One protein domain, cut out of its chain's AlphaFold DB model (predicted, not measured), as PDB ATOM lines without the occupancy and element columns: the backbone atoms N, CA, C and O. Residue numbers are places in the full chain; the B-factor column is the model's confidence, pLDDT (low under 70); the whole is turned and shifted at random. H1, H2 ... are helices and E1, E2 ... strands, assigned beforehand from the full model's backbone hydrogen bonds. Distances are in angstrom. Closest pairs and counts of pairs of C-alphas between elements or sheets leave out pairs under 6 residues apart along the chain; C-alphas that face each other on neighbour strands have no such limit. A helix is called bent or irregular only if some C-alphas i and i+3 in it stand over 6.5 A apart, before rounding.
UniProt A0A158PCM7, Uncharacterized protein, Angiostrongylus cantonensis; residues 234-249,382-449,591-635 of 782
ATOM      1  N   ALA A 234     -56.289 -27.669 -64.040       90.25
ATOM      2  CA  ALA A 234     -56.364 -27.998 -62.623       90.25
ATOM      3  C   ALA A 234     -56.439 -29.521 -62.445       90.25
ATOM      4  O   ALA A 234     -57.257 -30.200 -63.068       90.25
ATOM      5  N   VAL A 235     -55.576 -30.069 -61.593       91.31
ATOM      6  CA  VAL A 235     -55.486 -31.505 -61.314       91.31
ATOM      7  C   VAL A 235     -55.487 -31.718 -59.810       91.31
ATOM      8  O   VAL A 235     -54.633 -31.198 -59.095       91.31
ATOM      9  N   ASN A 236     -56.405 -32.548 -59.327       93.94
ATOM     10  CA  ASN A 236     -56.426 -32.948 -57.926       93.94
ATOM     11  C   ASN A 236     -55.284 -33.925 -57.638       93.94
ATOM     12  O   ASN A 236     -55.193 -34.991 -58.248       93.94
ATOM     13  N   LEU A 237     -54.421 -33.569 -56.690       93.38
ATOM     14  CA  LEU A 237     -53.272 -34.367 -56.288       93.38
ATOM     15  C   LEU A 237     -53.432 -34.846 -54.850       93.38
ATOM     16  O   LEU A 237     -53.826 -34.097 -53.953       93.38
ATOM     17  N   LEU A 238     -53.061 -36.104 -54.633       93.50
ATOM     18  CA  LEU A 238     -52.880 -36.657 -53.302       93.50
ATOM     19  C   LEU A 238     -51.409 -36.550 -52.920       93.50
ATOM     20  O   LEU A 238     -50.528 -36.946 -53.688       93.50
ATOM     21  N   THR A 239     -51.141 -36.017 -51.735       91.94
ATOM     22  CA  THR A 239     -49.772 -35.862 -51.250       91.94
ATOM     23  C   THR A 239     -49.387 -36.969 -50.270       91.94
ATOM     24  O   THR A 239     -50.191 -37.822 -49.909       91.94
ATOM     25  N   ASN A 240     -48.132 -36.961 -49.827       88.94
ATOM     26  CA  ASN A 240     -47.650 -37.777 -48.714       88.94
ATOM     27  C   ASN A 240     -47.460 -36.940 -47.432       88.94
ATOM     28  O   ASN A 240     -46.531 -37.182 -46.652       88.94
ATOM     29  N   PHE A 241     -48.298 -35.918 -47.261       89.38
ATOM     30  CA  PHE A 241     -48.350 -35.074 -46.075       89.38
ATOM     31  C   PHE A 241     -49.639 -35.354 -45.310       89.38
ATOM     32  O   PHE A 241     -50.707 -35.418 -45.912       89.38
ATOM     33  N   TRP A 242     -49.529 -35.490 -43.995       90.06
ATOM     34  CA  TRP A 242     -50.653 -35.614 -43.073       90.06
ATOM     35  C   TRP A 242     -50.625 -34.432 -42.118       90.06
ATOM     36  O   TRP A 242     -49.576 -34.117 -41.561       90.06
ATOM     37  N   GLU A 243     -51.754 -33.754 -41.964       88.44
ATOM     38  CA  GLU A 243     -51.870 -32.599 -41.078       88.44
ATOM     39  C   GLU A 243     -51.806 -33.032 -39.607       88.44
ATOM     40  O   GLU A 243     -52.349 -34.077 -39.239       88.44
ATOM     41  N   LEU A 244     -51.117 -32.241 -38.783       87.56
ATOM     42  CA  LEU A 244     -51.131 -32.370 -37.331       87.56
ATOM     43  C   LEU A 244     -52.193 -31.447 -36.751       87.56
ATOM     44  O   LEU A 244     -52.184 -30.243 -36.993       87.56
ATOM     45  N   GLN A 245     -53.064 -32.015 -35.934       88.12
ATOM     46  CA  GLN A 245     -54.015 -31.280 -35.119       88.12
ATOM     47  C   GLN A 245     -53.450 -31.206 -33.700       88.12
ATOM     48  O   GLN A 245     -53.286 -32.226 -33.028       88.12
ATOM     49  N   ILE A 246     -53.091 -29.994 -33.283       86.19
ATOM     50  CA  ILE A 246     -52.331 -29.728 -32.059       86.19
ATOM     51  C   ILE A 246     -53.222 -28.950 -31.090       86.19
ATOM     52  O   ILE A 246     -53.692 -27.862 -31.422       86.19
ATOM     53  N   SER A 247     -53.434 -29.480 -29.886       86.25
ATOM     54  CA  SER A 247     -53.995 -28.694 -28.782       86.25
ATOM     55  C   SER A 247     -52.927 -27.780 -28.172       86.25
ATOM     56  O   SER A 247     -51.784 -28.211 -28.018       86.25
ATOM     57  N   SER A 248     -53.295 -26.558 -27.766       86.00
ATOM     58  CA  SER A 248     -52.414 -25.716 -26.941       86.00
ATOM     59  C   SER A 248     -52.088 -26.455 -25.644       86.00
ATOM     60  O   SER A 248     -52.981 -26.834 -24.883       86.00
ATOM     61  N   LYS A 249     -50.800 -26.729 -25.449       88.69
ATOM     62  CA  LYS A 249     -50.259 -27.406 -24.273       88.69
ATOM     63  C   LYS A 249     -48.778 -27.066 -24.161       88.69
ATOM     64  O   LYS A 249     -48.054 -27.017 -25.159       88.69
ATOM     65  N   ALA A 382     -30.958 -17.814 -37.927       55.50
ATOM     66  CA  ALA A 382     -29.995 -17.812 -36.826       55.50
ATOM     67  C   ALA A 382     -30.656 -17.691 -35.441       55.50
ATOM     68  O   ALA A 382     -30.064 -18.126 -34.459       55.50
ATOM     69  N   THR A 383     -31.875 -17.146 -35.365       54.38
ATOM     70  CA  THR A 383     -32.638 -16.959 -34.115       54.38
ATOM     71  C   THR A 383     -33.824 -17.914 -33.994       54.38
ATOM     72  O   THR A 383     -34.596 -17.816 -33.048       54.38
ATOM     73  N   LEU A 384     -34.008 -18.810 -34.969       60.84
ATOM     74  CA  LEU A 384     -35.125 -19.743 -34.995       60.84
ATOM     75  C   LEU A 384     -34.908 -20.837 -33.947       60.84
ATOM     76  O   LEU A 384     -33.987 -21.650 -34.082       60.84
ATOM     77  N   ASP A 385     -35.768 -20.867 -32.931       63.31
ATOM     78  CA  ASP A 385     -35.789 -21.957 -31.965       63.31
ATOM     79  C   ASP A 385     -36.163 -23.261 -32.683       63.31
ATOM     80  O   ASP A 385     -37.262 -23.441 -33.214       63.31
ATOM     81  N   ARG A 386     -35.198 -24.181 -32.753       73.06
ATOM     82  CA  ARG A 386     -35.370 -25.484 -33.407       73.06
ATOM     83  C   ARG A 386     -35.989 -26.520 -32.475       73.06
ATOM     84  O   ARG A 386     -36.279 -27.616 -32.953       73.06
ATOM     85  N   SER A 387     -36.205 -26.183 -31.200       75.25
ATOM     86  CA  SER A 387     -36.721 -27.097 -30.175       75.25
ATOM     87  C   SER A 387     -38.095 -27.636 -30.554       75.25
ATOM     88  O   SER A 387     -38.275 -28.848 -30.563       75.25
ATOM     89  N   LEU A 388     -39.023 -26.777 -30.992       78.44
ATOM     90  CA  LEU A 388     -40.371 -27.196 -31.397       78.44
ATOM     91  C   LEU A 388     -40.345 -28.149 -32.608       78.44
ATOM     92  O   LEU A 388     -41.029 -29.169 -32.635       78.44
ATOM     93  N   LYS A 389     -39.496 -27.875 -33.606       78.06
ATOM     94  CA  LYS A 389     -39.313 -28.786 -34.747       78.06
ATOM     95  C   LYS A 389     -38.689 -30.117 -34.323       78.06
ATOM     96  O   LYS A 389     -39.124 -31.165 -34.792       78.06
ATOM     97  N   GLN A 390     -37.656 -30.072 -33.483       81.56
ATOM     98  CA  GLN A 390     -36.989 -31.265 -32.969       81.56
ATOM     99  C   GLN A 390     -37.957 -32.116 -32.142       81.56
ATOM    100  O   GLN A 390     -37.995 -33.325 -32.327       81.56
ATOM    101  N   PHE A 391     -38.783 -31.487 -31.308       86.50
ATOM    102  CA  PHE A 391     -39.844 -32.143 -30.556       86.50
ATOM    103  C   PHE A 391     -40.813 -32.890 -31.480       86.50
ATOM    104  O   PHE A 391     -40.994 -34.093 -31.309       86.50
ATOM    105  N   TYR A 392     -41.347 -32.237 -32.520       83.69
ATOM    106  CA  TYR A 392     -42.228 -32.910 -33.479       83.69
ATOM    107  C   TYR A 392     -41.536 -34.057 -34.238       83.69
ATOM    108  O   TYR A 392     -42.139 -35.105 -34.489       83.69
ATOM    109  N   GLU A 393     -40.258 -33.888 -34.599       80.19
ATOM    110  CA  GLU A 393     -39.459 -34.963 -35.197       80.19
ATOM    111  C   GLU A 393     -39.272 -36.145 -34.228       80.19
ATOM    112  O   GLU A 393     -39.241 -37.284 -34.681       80.19
ATOM    113  N   LEU A 394     -39.162 -35.919 -32.918       85.12
ATOM    114  CA  LEU A 394     -38.980 -36.996 -31.943       85.12
ATOM    115  C   LEU A 394     -40.301 -37.671 -31.556       85.12
ATOM    116  O   LEU A 394     -40.368 -38.898 -31.550       85.12
ATOM    117  N   ILE A 395     -41.364 -36.907 -31.295       86.81
ATOM    118  CA  ILE A 395     -42.635 -37.458 -30.802       86.81
ATOM    119  C   ILE A 395     -43.306 -38.383 -31.819       86.81
ATOM    120  O   ILE A 395     -43.832 -39.433 -31.460       86.81
ATOM    121  N   THR A 396     -43.195 -38.059 -33.109       83.00
ATOM    122  CA  THR A 396     -43.697 -38.908 -34.204       83.00
ATOM    123  C   THR A 396     -42.916 -40.217 -34.358       83.00
ATOM    124  O   THR A 396     -43.363 -41.122 -35.059       83.00
ATOM    125  N   ASN A 397     -41.764 -40.334 -33.693       79.81
ATOM    126  CA  ASN A 397     -40.844 -41.460 -33.800       79.81
ATOM    127  C   ASN A 397     -40.696 -42.263 -32.491       79.81
ATOM    128  O   ASN A 397     -40.198 -43.389 -32.540       79.81
ATOM    129  N   GLN A 398     -41.105 -41.715 -31.342       85.25
ATOM    130  CA  GLN A 398     -40.815 -42.265 -30.011       85.25
ATOM    131  C   GLN A 398     -41.364 -43.687 -29.818       85.25
ATOM    132  O   GLN A 398     -40.614 -44.586 -29.433       85.25
ATOM    133  N   ASP A 399     -42.636 -43.914 -30.165       84.12
ATOM    134  CA  ASP A 399     -43.284 -45.233 -30.068       84.12
ATOM    135  C   ASP A 399     -42.516 -46.300 -30.866       84.12
ATOM    136  O   ASP A 399     -42.221 -47.396 -30.386       84.12
ATOM    137  N   ALA A 400     -42.090 -45.940 -32.076       77.12
ATOM    138  CA  ALA A 400     -41.355 -46.834 -32.956       77.12
ATOM    139  C   ALA A 400     -39.948 -47.160 -32.439       77.12
ATOM    140  O   ALA A 400     -39.477 -48.293 -32.582       77.12
ATOM    141  N   LEU A 401     -39.263 -46.178 -31.844       77.12
ATOM    142  CA  LEU A 401     -37.942 -46.375 -31.248       77.12
ATOM    143  C   LEU A 401     -38.001 -47.365 -30.081       77.12
ATOM    144  O   LEU A 401     -37.143 -48.247 -30.003       77.12
ATOM    145  N   LEU A 402     -39.032 -47.268 -29.237       77.44
ATOM    146  CA  LEU A 402     -39.260 -48.180 -28.114       77.44
ATOM    147  C   LEU A 402     -39.594 -49.600 -28.571       77.44
ATOM    148  O   LEU A 402     -38.931 -50.551 -28.157       77.44
ATOM    149  N   ARG A 403     -40.587 -49.751 -29.456       73.50
ATOM    150  CA  ARG A 403     -41.078 -51.076 -29.875       73.50
ATOM    151  C   ARG A 403     -40.062 -51.843 -30.711       73.50
ATOM    152  O   ARG A 403     -39.858 -53.038 -30.512       73.50
ATOM    153  N   TYR A 404     -39.421 -51.162 -31.656       68.56
ATOM    154  CA  TYR A 404     -38.633 -51.824 -32.695       68.56
ATOM    155  C   TYR A 404     -37.120 -51.623 -32.535       68.56
ATOM    156  O   TYR A 404     -36.347 -52.242 -33.265       68.56
ATOM    157  N   GLY A 405     -36.659 -50.785 -31.592       59.62
ATOM    158  CA  GLY A 405     -35.227 -50.513 -31.401       59.62
ATOM    159  C   GLY A 405     -34.555 -49.961 -32.663       59.62
ATOM    160  O   GLY A 405     -33.428 -50.336 -32.990       59.62
ATOM    161  N   VAL A 406     -35.295 -49.141 -33.408       56.91
ATOM    162  CA  VAL A 406     -34.980 -48.695 -34.768       56.91
ATOM    163  C   VAL A 406     -33.767 -47.764 -34.807       56.91
ATOM    164  O   VAL A 406     -33.582 -46.909 -33.943       56.91
ATOM    165  N   MET A 407     -32.958 -47.867 -35.868       54.16
ATOM    166  CA  MET A 407     -31.930 -46.866 -36.153       54.16
ATOM    167  C   MET A 407     -32.553 -45.517 -36.520       54.16
ATOM    168  O   MET A 407     -33.200 -45.390 -37.562       54.16
ATOM    169  N   GLY A 408     -32.272 -44.487 -35.725       51.59
ATOM    170  CA  GLY A 408     -32.460 -43.095 -36.129       51.59
ATOM    171  C   GLY A 408     -31.302 -42.623 -37.013       51.59
ATOM    172  O   GLY A 408     -30.248 -42.228 -36.506       51.59
ATOM    173  N   VAL A 409     -31.483 -42.634 -38.335       49.31
ATOM    174  CA  VAL A 409     -30.545 -42.023 -39.288       49.31
ATOM    175  C   VAL A 409     -30.994 -40.589 -39.552       49.31
ATOM    176  O   VAL A 409     -31.789 -40.329 -40.455       49.31
ATOM    177  N   SER A 410     -30.481 -39.643 -38.769       55.44
ATOM    178  CA  SER A 410     -30.874 -38.227 -38.832       55.44
ATOM    179  C   SER A 410     -32.398 -38.036 -38.708       55.44
ATOM    180  O   SER A 410     -32.910 -38.063 -37.600       55.44
ATOM    181  N   ARG A 411     -33.115 -37.890 -39.838       50.72
ATOM    182  CA  ARG A 411     -34.578 -37.704 -39.958       50.72
ATOM    183  C   ARG A 411     -35.286 -38.936 -40.538       50.72
ATOM    184  O   ARG A 411     -36.249 -38.831 -41.297       50.72
ATOM    185  N   SER A 412     -34.715 -40.119 -40.370       48.62
ATOM    186  CA  SER A 412     -35.259 -41.348 -40.943       48.62
ATOM    187  C   SER A 412     -35.202 -42.476 -39.929       48.62
ATOM    188  O   SER A 412     -34.154 -42.719 -39.334       48.62
ATOM    189  N   LEU A 413     -36.334 -43.146 -39.753       52.78
ATOM    190  CA  LEU A 413     -36.481 -44.359 -38.972       52.78
ATOM    191  C   LEU A 413     -36.320 -45.572 -39.879       52.78
ATOM    192  O   LEU A 413     -36.996 -45.718 -40.891       52.78
ATOM    193  N   VAL A 414     -35.422 -46.469 -39.510       50.22
ATOM    194  CA  VAL A 414     -35.214 -47.746 -40.192       50.22
ATOM    195  C   VAL A 414     -36.068 -48.845 -39.550       50.22
ATOM    196  O   VAL A 414     -35.605 -49.534 -38.648       50.22
ATOM    197  N   LEU A 415     -37.307 -49.022 -40.007       48.66
ATOM    198  CA  LEU A 415     -38.157 -50.138 -39.587       48.66
ATOM    199  C   LEU A 415     -37.676 -51.436 -40.246       48.66
ATOM    200  O   LEU A 415     -37.830 -51.648 -41.451       48.66
ATOM    201  N   ALA A 416     -37.102 -52.328 -39.440       42.53
ATOM    202  CA  ALA A 416     -36.755 -53.683 -39.848       42.53
ATOM    203  C   ALA A 416     -38.011 -54.555 -39.997       42.53
ATOM    204  O   ALA A 416     -38.268 -55.440 -39.193       42.53
ATOM    205  N   ALA A 417     -38.804 -54.300 -41.039       38.62
ATOM    206  CA  ALA A 417     -39.838 -55.221 -41.490       38.62
ATOM    207  C   ALA A 417     -39.260 -56.136 -42.587       38.62
ATOM    208  O   ALA A 417     -38.698 -55.650 -43.568       38.62
ATOM    209  N   CYS A 418     -39.432 -57.448 -42.401       33.53
ATOM    210  CA  CYS A 418     -39.012 -58.571 -43.252       33.53
ATOM    211  C   CYS A 418     -37.554 -59.055 -43.121       33.53
ATOM    212  O   CYS A 418     -36.653 -58.685 -43.874       33.53
ATOM    213  N   ILE A 419     -37.381 -60.045 -42.238       33.34
ATOM    214  CA  ILE A 419     -36.360 -61.092 -42.363       33.34
ATOM    215  C   ILE A 419     -36.781 -61.977 -43.544       33.34
ATOM    216  O   ILE A 419     -37.538 -62.930 -43.375       33.34
ATOM    217  N   ILE A 420     -36.320 -61.666 -44.753       28.17
ATOM    218  CA  ILE A 420     -36.251 -62.697 -45.794       28.17
ATOM    219  C   ILE A 420     -34.919 -63.408 -45.580       28.17
ATOM    220  O   ILE A 420     -33.860 -62.783 -45.588       28.17
ATOM    221  N   ALA A 421     -35.009 -64.702 -45.289       26.58
ATOM    222  CA  ALA A 421     -33.885 -65.565 -44.982       26.58
ATOM    223  C   ALA A 421     -32.800 -65.495 -46.073       26.58
ATOM    224  O   ALA A 421     -33.054 -65.798 -47.237       26.58
ATOM    225  N   GLY A 422     -31.581 -65.142 -45.653       32.88
ATOM    226  CA  GLY A 422     -30.372 -65.136 -46.475       32.88
ATOM    227  C   GLY A 422     -30.168 -63.840 -47.265       32.88
ATOM    228  O   GLY A 422     -31.023 -63.434 -48.045       32.88
ATOM    229  N   GLN A 423     -28.969 -63.262 -47.136       43.50
ATOM    230  CA  GLN A 423     -28.466 -62.064 -47.823       43.50
ATOM    231  C   GLN A 423     -28.870 -60.696 -47.235       43.50
ATOM    232  O   GLN A 423     -29.889 -60.547 -46.569       43.50
ATOM    233  N   ILE A 424     -28.030 -59.684 -47.527       47.81
ATOM    234  CA  ILE A 424     -28.182 -58.244 -47.220       47.81
ATOM    235  C   ILE A 424     -29.661 -57.866 -47.051       47.81
ATOM    236  O   ILE A 424     -30.450 -57.970 -47.993       47.81
ATOM    237  N   GLN A 425     -30.047 -57.427 -45.859       50.09
ATOM    238  CA  GLN A 425     -31.445 -57.157 -45.557       50.09
ATOM    239  C   GLN A 425     -31.879 -55.887 -46.294       50.09
ATOM    240  O   GLN A 425     -31.360 -54.795 -46.044       50.09
ATOM    241  N   LYS A 426     -32.837 -56.021 -47.220       44.31
ATOM    242  CA  LYS A 426     -33.604 -54.873 -47.716       44.31
ATOM    243  C   LYS A 426     -34.469 -54.413 -46.558       44.31
ATOM    244  O   LYS A 426     -35.434 -55.077 -46.211       44.31
ATOM    245  N   THR A 427     -34.077 -53.308 -45.949       48.53
ATOM    246  CA  THR A 427     -34.786 -52.749 -44.810       48.53
ATOM    247  C   THR A 427     -35.575 -51.537 -45.252       48.53
ATOM    248  O   THR A 427     -35.100 -50.700 -46.028       48.53
ATOM    249  N   LEU A 428     -36.801 -51.449 -44.759       45.34
ATOM    250  CA  LEU A 428     -37.660 -50.310 -44.987       45.34
ATOM    251  C   LEU A 428     -37.134 -49.138 -44.152       45.34
ATOM    252  O   LEU A 428     -37.118 -49.163 -42.926       45.34
ATOM    253  N   VAL A 429     -36.636 -48.111 -44.825       48.34
ATOM    254  CA  VAL A 429     -36.187 -46.872 -44.195       48.34
ATOM    255  C   VAL A 429     -37.275 -45.844 -44.405       48.34
ATOM    256  O   VAL A 429     -37.420 -45.267 -45.477       48.34
ATOM    257  N   MET A 430     -38.051 -45.577 -43.380       49.09
ATOM    258  CA  MET A 430     -38.967 -44.465 -43.414       49.09
ATOM    259  C   MET A 430     -38.217 -43.151 -43.185       49.09
ATOM    260  O   MET A 430     -37.424 -43.022 -42.261       49.09
ATOM    261  N   GLY A 431     -38.502 -42.136 -43.994       50.75
ATOM    262  CA  GLY A 431     -38.164 -40.752 -43.670       50.75
ATOM    263  C   GLY A 431     -39.401 -40.015 -43.184       50.75
ATOM    264  O   GLY A 431     -40.261 -39.720 -44.014       50.75
ATOM    265  N   ILE A 432     -39.466 -39.688 -41.891       53.94
ATOM    266  CA  ILE A 432     -40.424 -38.701 -41.386       53.94
ATOM    267  C   ILE A 432     -39.737 -37.347 -41.388       53.94
ATOM    268  O   ILE A 432     -38.627 -37.172 -40.891       53.94
ATOM    269  N   THR A 433     -40.363 -36.363 -42.014       55.75
ATOM    270  CA  THR A 433     -39.931 -34.974 -41.868       55.75
ATOM    271  C   THR A 433     -41.124 -34.173 -41.432       55.75
ATOM    272  O   THR A 433     -42.104 -34.100 -42.168       55.75
ATOM    273  N   VAL A 434     -41.024 -33.562 -40.262       53.91
ATOM    274  CA  VAL A 434     -42.092 -32.707 -39.771       53.91
ATOM    275  C   VAL A 434     -41.811 -31.265 -40.180       53.91
ATOM    276  O   VAL A 434     -40.682 -30.765 -40.101       53.91
ATOM    277  N   SER A 435     -42.848 -30.639 -40.716       58.78
ATOM    278  CA  SER A 435     -42.985 -29.196 -40.879       58.78
ATOM    279  C   SER A 435     -43.990 -28.728 -39.816       58.78
ATOM    280  O   SER A 435     -44.789 -29.556 -39.389       58.78
ATOM    281  N   PRO A 436     -43.998 -27.453 -39.390       55.38
ATOM    282  CA  PRO A 436     -44.872 -26.955 -38.317       55.38
ATOM    283  C   PRO A 436     -46.371 -27.301 -38.398       55.38
ATOM    284  O   PRO A 436     -47.058 -27.136 -37.402       55.38
ATOM    285  N   VAL A 437     -46.886 -27.760 -39.546       62.81
ATOM    286  CA  VAL A 437     -48.313 -28.059 -39.745       62.81
ATOM    287  C   VAL A 437     -48.536 -29.475 -40.310       62.81
ATOM    288  O   VAL A 437     -49.414 -30.171 -39.810       62.81
ATOM    289  N   PRO A 438     -47.744 -29.977 -41.286       77.38
ATOM    290  CA  PRO A 438     -47.849 -31.384 -41.688       77.38
ATOM    291  C   PRO A 438     -46.630 -32.271 -41.370       77.38
ATOM    292  O   PRO A 438     -45.464 -31.880 -41.517       77.38
ATOM    293  N   VAL A 439     -46.913 -33.543 -41.084       77.69
ATOM    294  CA  VAL A 439     -45.957 -34.655 -41.111       77.69
ATOM    295  C   VAL A 439     -45.823 -35.166 -42.536       77.69
ATOM    296  O   VAL A 439     -46.776 -35.653 -43.145       77.69
ATOM    297  N   ARG A 440     -44.607 -35.113 -43.074       80.44
ATOM    298  CA  ARG A 440     -44.271 -35.789 -44.325       80.44
ATOM    299  C   ARG A 440     -43.809 -37.203 -44.028       80.44
ATOM    300  O   ARG A 440     -42.745 -37.373 -43.429       80.44
ATOM    301  N   VAL A 441     -44.523 -38.194 -44.550       78.50
ATOM    302  CA  VAL A 441     -44.122 -39.602 -44.449       78.50
ATOM    303  C   VAL A 441     -43.641 -40.095 -45.800       78.50
ATOM    304  O   VAL A 441     -44.301 -39.938 -46.825       78.50
ATOM    305  N   SER A 442     -42.441 -40.665 -45.835       76.62
ATOM    306  CA  SER A 442     -41.857 -41.192 -47.062       76.62
ATOM    307  C   SER A 442     -41.334 -42.599 -46.849       76.62
ATOM    308  O   SER A 442     -40.527 -42.845 -45.955       76.62
ATOM    309  N   ASN A 443     -41.734 -43.497 -47.741       76.81
ATOM    310  CA  ASN A 443     -41.095 -44.791 -47.887       76.81
ATOM    311  C   ASN A 443     -39.759 -44.628 -48.639       76.81
ATOM    312  O   ASN A 443     -39.732 -44.115 -49.769       76.81
ATOM    313  N   ARG A 444     -38.664 -45.074 -48.018       71.12
ATOM    314  CA  ARG A 444     -37.366 -45.328 -48.651       71.12
ATOM    315  C   ARG A 444     -36.941 -46.761 -48.335       71.12
ATOM    316  O   ARG A 444     -37.381 -47.372 -47.369       71.12
ATOM    317  N   THR A 445     -36.038 -47.304 -49.134       71.50
ATOM    318  CA  THR A 445     -35.451 -48.620 -48.869       71.50
ATOM    319  C   THR A 445     -33.955 -48.446 -48.689       71.50
ATOM    320  O   THR A 445     -33.301 -47.786 -49.493       71.50
ATOM    321  N   GLY A 446     -33.428 -49.010 -47.610       71.50
ATOM    322  CA  GLY A 446     -32.003 -49.075 -47.318       71.50
ATOM    323  C   GLY A 446     -31.538 -50.522 -47.292       71.50
ATOM    324  O   GLY A 446     -32.331 -51.448 -47.131       71.50
ATOM    325  N   LEU A 447     -30.237 -50.724 -47.459       76.50
ATOM    326  CA  LEU A 447     -29.620 -52.037 -47.322       76.50
ATOM    327  C   LEU A 447     -28.864 -52.084 -45.999       76.50
ATOM    328  O   LEU A 447     -28.043 -51.204 -45.730       76.50
ATOM    329  N   LEU A 448     -29.143 -53.105 -45.191       78.94
ATOM    330  CA  LEU A 448     -28.409 -53.407 -43.968       78.94
ATOM    331  C   LEU A 448     -27.617 -54.702 -44.126       78.94
ATOM    332  O   LEU A 448     -28.023 -55.619 -44.848       78.94
ATOM    333  N   PHE A 449     -26.489 -54.793 -43.434       81.62
ATOM    334  CA  PHE A 449     -25.826 -56.075 -43.256       81.62
ATOM    335  C   PHE A 449     -26.737 -57.020 -42.471       81.62
ATOM    336  O   PHE A 449     -27.346 -56.626 -41.478       81.62
ATOM    337  N   THR A 591     -37.914 -50.080 -58.511       72.81
ATOM    338  CA  THR A 591     -38.704 -48.846 -58.499       72.81
ATOM    339  C   THR A 591     -40.177 -49.192 -58.310       72.81
ATOM    340  O   THR A 591     -40.737 -49.955 -59.093       72.81
ATOM    341  N   ASP A 592     -40.810 -48.622 -57.287       80.62
ATOM    342  CA  ASP A 592     -42.246 -48.778 -57.060       80.62
ATOM    343  C   ASP A 592     -43.049 -47.782 -57.901       80.62
ATOM    344  O   ASP A 592     -42.694 -46.604 -57.993       80.62
ATOM    345  N   ASN A 593     -44.183 -48.231 -58.448       88.00
ATOM    346  CA  ASN A 593     -45.182 -47.314 -58.989       88.00
ATOM    347  C   ASN A 593     -45.819 -46.468 -57.851       88.00
ATOM    348  O   ASN A 593     -45.758 -46.861 -56.677       88.00
ATOM    349  N   PRO A 594     -46.432 -45.307 -58.154       90.12
ATOM    350  CA  PRO A 594     -46.973 -44.416 -57.125       90.12
ATOM    351  C   PRO A 594     -48.047 -45.050 -56.231       90.12
ATOM    352  O   PRO A 594     -48.060 -44.778 -55.035       90.12
ATOM    353  N   VAL A 595     -48.902 -45.922 -56.778       90.25
ATOM    354  CA  VAL A 595     -49.988 -46.590 -56.033       90.25
ATOM    355  C   VAL A 595     -49.423 -47.567 -55.000       90.25
ATOM    356  O   VAL A 595     -49.739 -47.486 -53.817       90.25
ATOM    357  N   ASN A 596     -48.500 -48.435 -55.412       88.69
ATOM    358  CA  ASN A 596     -47.813 -49.357 -54.513       88.69
ATOM    359  C   ASN A 596     -46.998 -48.589 -53.475       88.69
ATOM    360  O   ASN A 596     -46.956 -48.973 -52.308       88.69
ATOM    361  N   ARG A 597     -46.365 -47.479 -53.875       86.69
ATOM    362  CA  ARG A 597     -45.637 -46.616 -52.944       86.69
ATOM    363  C   ARG A 597     -46.568 -45.987 -51.912       86.69
ATOM    364  O   ARG A 597     -46.186 -45.926 -50.746       86.69
ATOM    365  N   PHE A 598     -47.754 -45.550 -52.323       89.31
ATOM    366  CA  PHE A 598     -48.775 -45.005 -51.436       89.31
ATOM    367  C   PHE A 598     -49.236 -46.044 -50.410       89.31
ATOM    368  O   PHE A 598     -49.153 -45.783 -49.212       89.31
ATOM    369  N   ASN A 599     -49.580 -47.255 -50.854       89.19
ATOM    370  CA  ASN A 599     -49.969 -48.350 -49.960       89.19
ATOM    371  C   ASN A 599     -48.849 -48.697 -48.968       89.19
ATOM    372  O   ASN A 599     -49.091 -48.855 -47.778       89.19
ATOM    373  N   LYS A 600     -47.589 -48.723 -49.422       84.25
ATOM    374  CA  LYS A 600     -46.440 -48.922 -48.523       84.25
ATOM    375  C   LYS A 600     -46.283 -47.794 -47.498       84.25
ATOM    376  O   LYS A 600     -45.858 -48.065 -46.382       84.25
ATOM    377  N   ILE A 601     -46.585 -46.543 -47.861       85.38
ATOM    378  CA  ILE A 601     -46.594 -45.418 -46.911       85.38
ATOM    379  C   ILE A 601     -47.724 -45.588 -45.887       85.38
ATOM    380  O   ILE A 601     -47.499 -45.332 -44.708       85.38
ATOM    381  N   HIS A 602     -48.897 -46.066 -46.303       86.06
ATOM    382  CA  HIS A 602     -50.003 -46.348 -45.386       86.06
ATOM    383  C   HIS A 602     -49.656 -47.470 -44.397       86.06
ATOM    384  O   HIS A 602     -49.767 -47.280 -43.190       86.06
ATOM    385  N   ASN A 603     -49.128 -48.597 -44.881       83.56
ATOM    386  CA  ASN A 603     -48.694 -49.700 -44.014       83.56
ATOM    387  C   ASN A 603     -47.602 -49.254 -43.023       83.56
ATOM    388  O   ASN A 603     -47.505 -49.764 -41.911       83.56
ATOM    389  N   LEU A 604     -46.766 -48.290 -43.422       77.81
ATOM    390  CA  LEU A 604     -45.782 -47.676 -42.535       77.81
ATOM    391  C   LEU A 604     -46.442 -46.843 -41.436       77.81
ATOM    392  O   LEU A 604     -46.086 -47.008 -40.275       77.81
ATOM    393  N   LEU A 605     -47.396 -45.975 -41.783       82.94
ATOM    394  CA  LEU A 605     -48.182 -45.221 -40.798       82.94
ATOM    395  C   LEU A 605     -48.863 -46.156 -39.793       82.94
ATOM    396  O   LEU A 605     -48.894 -45.855 -38.598       82.94
ATOM    397  N   GLU A 606     -49.360 -47.299 -40.263       83.38
ATOM    398  CA  GLU A 606     -49.930 -48.340 -39.412       83.38
ATOM    399  C   GLU A 606     -48.915 -48.903 -38.423       83.38
ATOM    400  O   GLU A 606     -49.143 -48.853 -37.215       83.38
ATOM    401  N   ALA A 607     -47.760 -49.346 -38.924       77.62
ATOM    402  CA  ALA A 607     -46.687 -49.913 -38.107       77.62
ATOM    403  C   ALA A 607     -46.136 -48.946 -37.041       77.62
ATOM    404  O   ALA A 607     -45.521 -49.382 -36.075       77.62
ATOM    405  N   LEU A 608     -46.331 -47.639 -37.211       76.69
ATOM    406  CA  LEU A 608     -45.852 -46.597 -36.294       76.69
ATOM    407  C   LEU A 608     -46.941 -46.058 -35.374       76.69
ATOM    408  O   LEU A 608     -46.717 -45.070 -34.672       76.69
ATOM    409  N   ASN A 609     -48.141 -46.633 -35.450       86.56
ATOM    410  CA  ASN A 609     -49.321 -46.120 -34.766       86.56
ATOM    411  C   ASN A 609     -49.626 -44.648 -35.105       86.56
ATOM    412  O   ASN A 609     -50.207 -43.939 -34.297       86.56
ATOM    413  N   LEU A 610     -49.255 -44.187 -36.304       86.56
ATOM    414  CA  LEU A 610     -49.569 -42.844 -36.814       86.56
ATOM    415  C   LEU A 610     -50.841 -42.828 -37.685       86.56
ATOM    416  O   LEU A 610     -51.367 -41.760 -37.985       86.56
ATOM    417  N   HIS A 611     -51.323 -44.001 -38.108       87.00
ATOM    418  CA  HIS A 611     -52.638 -44.204 -38.733       87.00
ATOM    419  C   HIS A 611     -53.802 -43.930 -37.764       87.00
ATOM    420  O   HIS A 611     -53.582 -43.769 -36.565       87.00
ATOM    421  N   ASP A 612     -55.039 -43.906 -38.281       87.81
ATOM    422  CA  ASP A 612     -56.273 -43.734 -37.492       87.81
ATOM    423  C   ASP A 612     -56.175 -42.573 -36.494       87.81
ATOM    424  O   ASP A 612     -56.454 -42.694 -35.301       87.81
ATOM    425  N   SER A 613     -55.686 -41.443 -36.994       88.06
ATOM    426  CA  SER A 613     -55.446 -40.219 -36.234       88.06
ATOM    427  C   SER A 613     -54.414 -40.284 -35.109       88.06
ATOM    428  O   SER A 613     -54.308 -39.347 -34.317       88.06
ATOM    429  N   GLY A 614     -53.599 -41.336 -35.064       87.25
ATOM    430  CA  GLY A 614     -52.572 -41.518 -34.043       87.25
ATOM    431  C   GLY A 614     -53.125 -41.997 -32.700       87.25
ATOM    432  O   GLY A 614     -52.407 -41.963 -31.706       87.25
ATOM    433  N   LEU A 615     -54.382 -42.456 -32.645       88.06
ATOM    434  CA  LEU A 615     -55.072 -42.799 -31.390       88.06
ATOM    435  C   LEU A 615     -54.411 -43.939 -30.600       88.06
ATOM    436  O   LEU A 615     -54.582 -44.022 -29.388       88.06
ATOM    437  N   LYS A 616     -53.662 -44.815 -31.283       89.69
ATOM    438  CA  LYS A 616     -52.904 -45.927 -30.676       89.69
ATOM    439  C   LYS A 616     -51.505 -45.519 -30.198       89.69
ATOM    440  O   LYS A 616     -50.782 -46.360 -29.671       89.69
ATOM    441  N   ASN A 617     -51.086 -44.279 -30.449       90.69
ATOM    442  CA  ASN A 617     -49.779 -43.777 -30.059       90.69
ATOM    443  C   ASN A 617     -49.900 -43.004 -28.743       90.69
ATOM    444  O   ASN A 617     -50.339 -41.851 -28.715       90.69
ATOM    445  N   ASP A 618     -49.485 -43.649 -27.653       90.88
ATOM    446  CA  ASP A 618     -49.593 -43.092 -26.301       90.88
ATOM    447  C   ASP A 618     -48.797 -41.791 -26.134       90.88
ATOM    448  O   ASP A 618     -49.216 -40.904 -25.392       90.88
ATOM    449  N   PHE A 619     -47.703 -41.614 -26.888       91.69
ATOM    450  CA  PHE A 619     -46.932 -40.368 -26.882       91.69
ATOM    451  C   PHE A 619     -47.721 -39.227 -27.515       91.69
ATOM    452  O   PHE A 619     -47.837 -38.167 -26.917       91.69
ATOM    453  N   LEU A 620     -48.316 -39.424 -28.694       92.00
ATOM    454  CA  LEU A 620     -49.148 -38.380 -29.305       92.00
ATOM    455  C   LEU A 620     -50.321 -38.003 -28.393       92.00
ATOM    456  O   LEU A 620     -50.568 -36.816 -28.169       92.00
ATOM    457  N   LYS A 621     -50.970 -39.004 -27.789       92.56
ATOM    458  CA  LYS A 621     -52.066 -38.807 -26.835       92.56
ATOM    459  C   LYS A 621     -51.631 -38.010 -25.601       92.56
ATOM    460  O   LYS A 621     -52.313 -37.052 -25.242       92.56
ATOM    461  N   ALA A 622     -50.492 -38.348 -24.993       92.50
ATOM    462  CA  ALA A 622     -49.967 -37.652 -23.817       92.50
ATOM    463  C   ALA A 622     -49.697 -36.161 -24.080       92.50
ATOM    464  O   ALA A 622     -49.823 -35.329 -23.180       92.50
ATOM    465  N   PHE A 623     -49.379 -35.793 -25.322       92.88
ATOM    466  CA  PHE A 623     -49.157 -34.406 -25.731       92.88
ATOM    467  C   PHE A 623     -50.377 -33.757 -26.409       92.88
ATOM    468  O   PHE A 623     -50.294 -32.605 -26.820       92.88
ATOM    469  N   GLY A 624     -51.523 -34.439 -26.503       91.62
ATOM    470  CA  GLY A 624     -52.727 -33.880 -27.134       91.62
ATOM    471  C   GLY A 624     -52.571 -33.620 -28.638       91.62
ATOM    472  O   GLY A 624     -53.182 -32.704 -29.189       91.62
ATOM    473  N   ILE A 625     -51.728 -34.409 -29.311       91.12
ATOM    474  CA  ILE A 625     -51.512 -34.329 -30.755       91.12
ATOM    475  C   ILE A 625     -52.333 -35.422 -31.430       91.12
ATOM    476  O   ILE A 625     -52.305 -36.582 -31.026       91.12
ATOM    477  N   THR A 626     -53.018 -35.061 -32.507       92.50
ATOM    478  CA  THR A 626     -53.679 -36.017 -33.399       92.50
ATOM    479  C   THR A 626     -53.227 -35.796 -34.836       92.50
ATOM    480  O   THR A 626     -52.705 -34.738 -35.198       92.50
ATOM    481  N   ILE A 627     -53.363 -36.831 -35.657       91.00
ATOM    482  CA  ILE A 627     -52.976 -36.808 -37.071       91.00
ATOM    483  C   ILE A 627     -54.249 -36.843 -37.923       91.00
ATOM    484  O   ILE A 627     -55.246 -37.464 -37.557       91.00
ATOM    485  N   ALA A 628     -54.257 -36.182 -39.077       91.62
ATOM    486  CA  ALA A 628     -55.348 -36.347 -40.029       91.62
ATOM    487  C   ALA A 628     -55.479 -37.822 -40.458       91.62
ATOM    488  O   ALA A 628     -54.487 -38.510 -40.681       91.62
ATOM    489  N   SER A 629     -56.707 -38.317 -40.618       89.94
ATOM    490  CA  SER A 629     -56.956 -39.703 -41.053       89.94
ATOM    491  C   SER A 629     -56.607 -39.945 -42.525       89.94
ATOM    492  O   SER A 629     -56.357 -41.075 -42.936       89.94
ATOM    493  N   SER A 630     -56.553 -38.882 -43.329       90.56
ATOM    494  CA  SER A 630     -56.204 -38.942 -44.744       90.56
ATOM    495  C   SER A 630     -55.109 -37.936 -45.090       90.56
ATOM    496  O   SER A 630     -55.071 -36.856 -44.496       90.56
ATOM    497  N   PRO A 631     -54.257 -38.240 -46.080       92.06
ATOM    498  CA  PRO A 631     -53.261 -37.292 -46.554       92.06
ATOM    499  C   PRO A 631     -53.908 -36.050 -47.168       92.06
ATOM    500  O   PRO A 631     -55.017 -36.097 -47.708       92.06
ATOM    501  N   MET A 632     -53.166 -34.947 -47.153       92.12
ATOM    502  CA  MET A 632     -53.591 -33.678 -47.726       92.12
ATOM    503  C   MET A 632     -53.851 -33.827 -49.228       92.12
ATOM    504  O   MET A 632     -53.001 -34.326 -49.980       92.12
ATOM    505  N   LYS A 633     -55.022 -33.346 -49.646       94.00
ATOM    506  CA  LYS A 633     -55.407 -33.166 -51.046       94.00
ATOM    507  C   LYS A 633     -55.106 -31.731 -51.437       94.00
ATOM    508  O   LYS A 633     -55.485 -30.810 -50.720       94.00
ATOM    509  N   ILE A 634     -54.419 -31.554 -52.555       93.62
ATOM    510  CA  ILE A 634     -54.082 -30.231 -53.074       93.62
ATOM    511  C   ILE A 634     -54.509 -30.127 -54.530       93.62
ATOM    512  O   ILE A 634     -54.497 -31.115 -55.265       93.62
ATOM    513  N   GLU A 635     -54.842 -28.915 -54.949       94.62
ATOM    514  CA  GLU A 635     -55.010 -28.597 -56.358       94.62
ATOM    515  C   GLU A 635     -53.635 -28.277 -56.957       94.62
ATOM    516  O   GLU A 635     -52.924 -27.371 -56.515       94.62
TER     517      GLU A 635
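AT A GLANCE: This is residues 234 to 249, 382 to 449 and 591 to 635 of the 782 residues of an uncharacterized protein of Angiostrongylus cantonensis (UniProt A0A158PCM7). A six-stranded sheet, curled like part of a barrel, wraps round the kinked helix H1, and a second helix, H2, lies across its long strand E6 on the same face. The long hairpin of E5 and E6 lies nearest the middle, while E1 and E8, at the two ends of the printed part, pair as a separate small sheet far from it, and residues 382 to 387 stick out. The printed part has 129 residues with three named helices and eight named strands, in the order E1 E2 H1 E3 E4 E5 E6 H2 H3 E7 E8, and its class is mixed, helices and strands. The large sheet has the order E3 - E4 - E5 - E6 - E2 - E7 and is antiparallel throughout, like the pair E1 - E8. The whole is compact, with a radius of gyration of the C-alphas of 15.4 A and spans of 49 by 40 by 35 A.

IN THESE COORDINATES: The printed part begins with strand E1, residues 234 to 238, whose C-alpha 234 is at (-56.364, -27.998, -62.623). E1 runs on into E2, residues 241 to 246 and 15.5 A long, across a break of 2 residues, at 70 degrees. After a cut comes H1, residues 387 to 404 and 24.9 A long; it is irregular, with C-alphas 396 and 399 7.6 A apart, and has a kink of 42 degrees near residue 397. E3, residues 407 to 409, and E4, residues 412 to 415, are short. E5, residues 425 to 434, is 27.3 A long and begins at C-alpha 425, (-31.445, -57.157, -45.557). E6, residues 438 to 448, is 29.5 A long and bends by 52 degrees at residue 445. After the second cut follow H2, residues 594 to 607 and 19.8 A long, H3, residues 618 to 622, E7, residues 625 to 627, and E8, residues 633 to 635, which ends at C-alpha 635, (-55.010, -28.597, -56.358).

HOW THE PARTS SIT: The large sheet is strongly twisted, with edge strands E3 and E7. E3 E4 E5 E6 form a meander, each strand the antiparallel neighbour of the one before. In the hairpin E3 and E4, N 409 and O 412 are 2.9 A apart, within hydrogen-bond range; so are N 413 and O 430, 2.7 A, in the hairpin E4 and E5, and N 429 and O 444, 2.8 A, in the hairpin E5 and E6. Pairing on E2 is staggered: residues 241 to 243 pair with E6, with N 242 and O 439 at 2.9 A, and residues 244 to 246 with E7, with N 245 and O 626 at 2.8 A. H1 and H2 are on the same face of this sheet, an arrangement of two layers, helices over one face of a sheet. The sheet curls round H1; the closest C-alphas of H1 and E5 are those of Glu 393 and Val 434, 5.7 A. H2 has a height of 8.4 A over the sheet and lies over E6, across the strands at 84 degrees to E6 on the local plane; their closest C-alphas, of Asn 443 and Ile 601, are 5.6 A apart. H1 and H2 are only just apart, with closest C-alphas at 8.0 A. H3 touches H1, which touches it with residues 395 to 399 alone; the closest C-alphas of the two are those of Ile 395 and Phe 619, 6.5 A apart. H3 is not on the sheet, but only just, with 4 pairs of C-alphas within 10 A. E1 and E8 are antiparallel neighbours, with N 237 and O 634 at 2.8 A. In H2 and H3 every O i to N i+4 pair is within hydrogen-bond range; in H1 11 of 14 are.

THE WHOLE: The C-alphas of Thr 383 and Ala 421 are the two farthest apart, 49.8 A. Residues 250 to 381 are not printed, with 25.7 A between C-alphas 249 and 382, nor are residues 450 to 590, with 21.2 A between C-alphas 449 and 591. Of the links that are printed whole, none is long. The mean pLDDT of the printed part is 74.8; residues 382 to 385 and 404 to 437 are under 70.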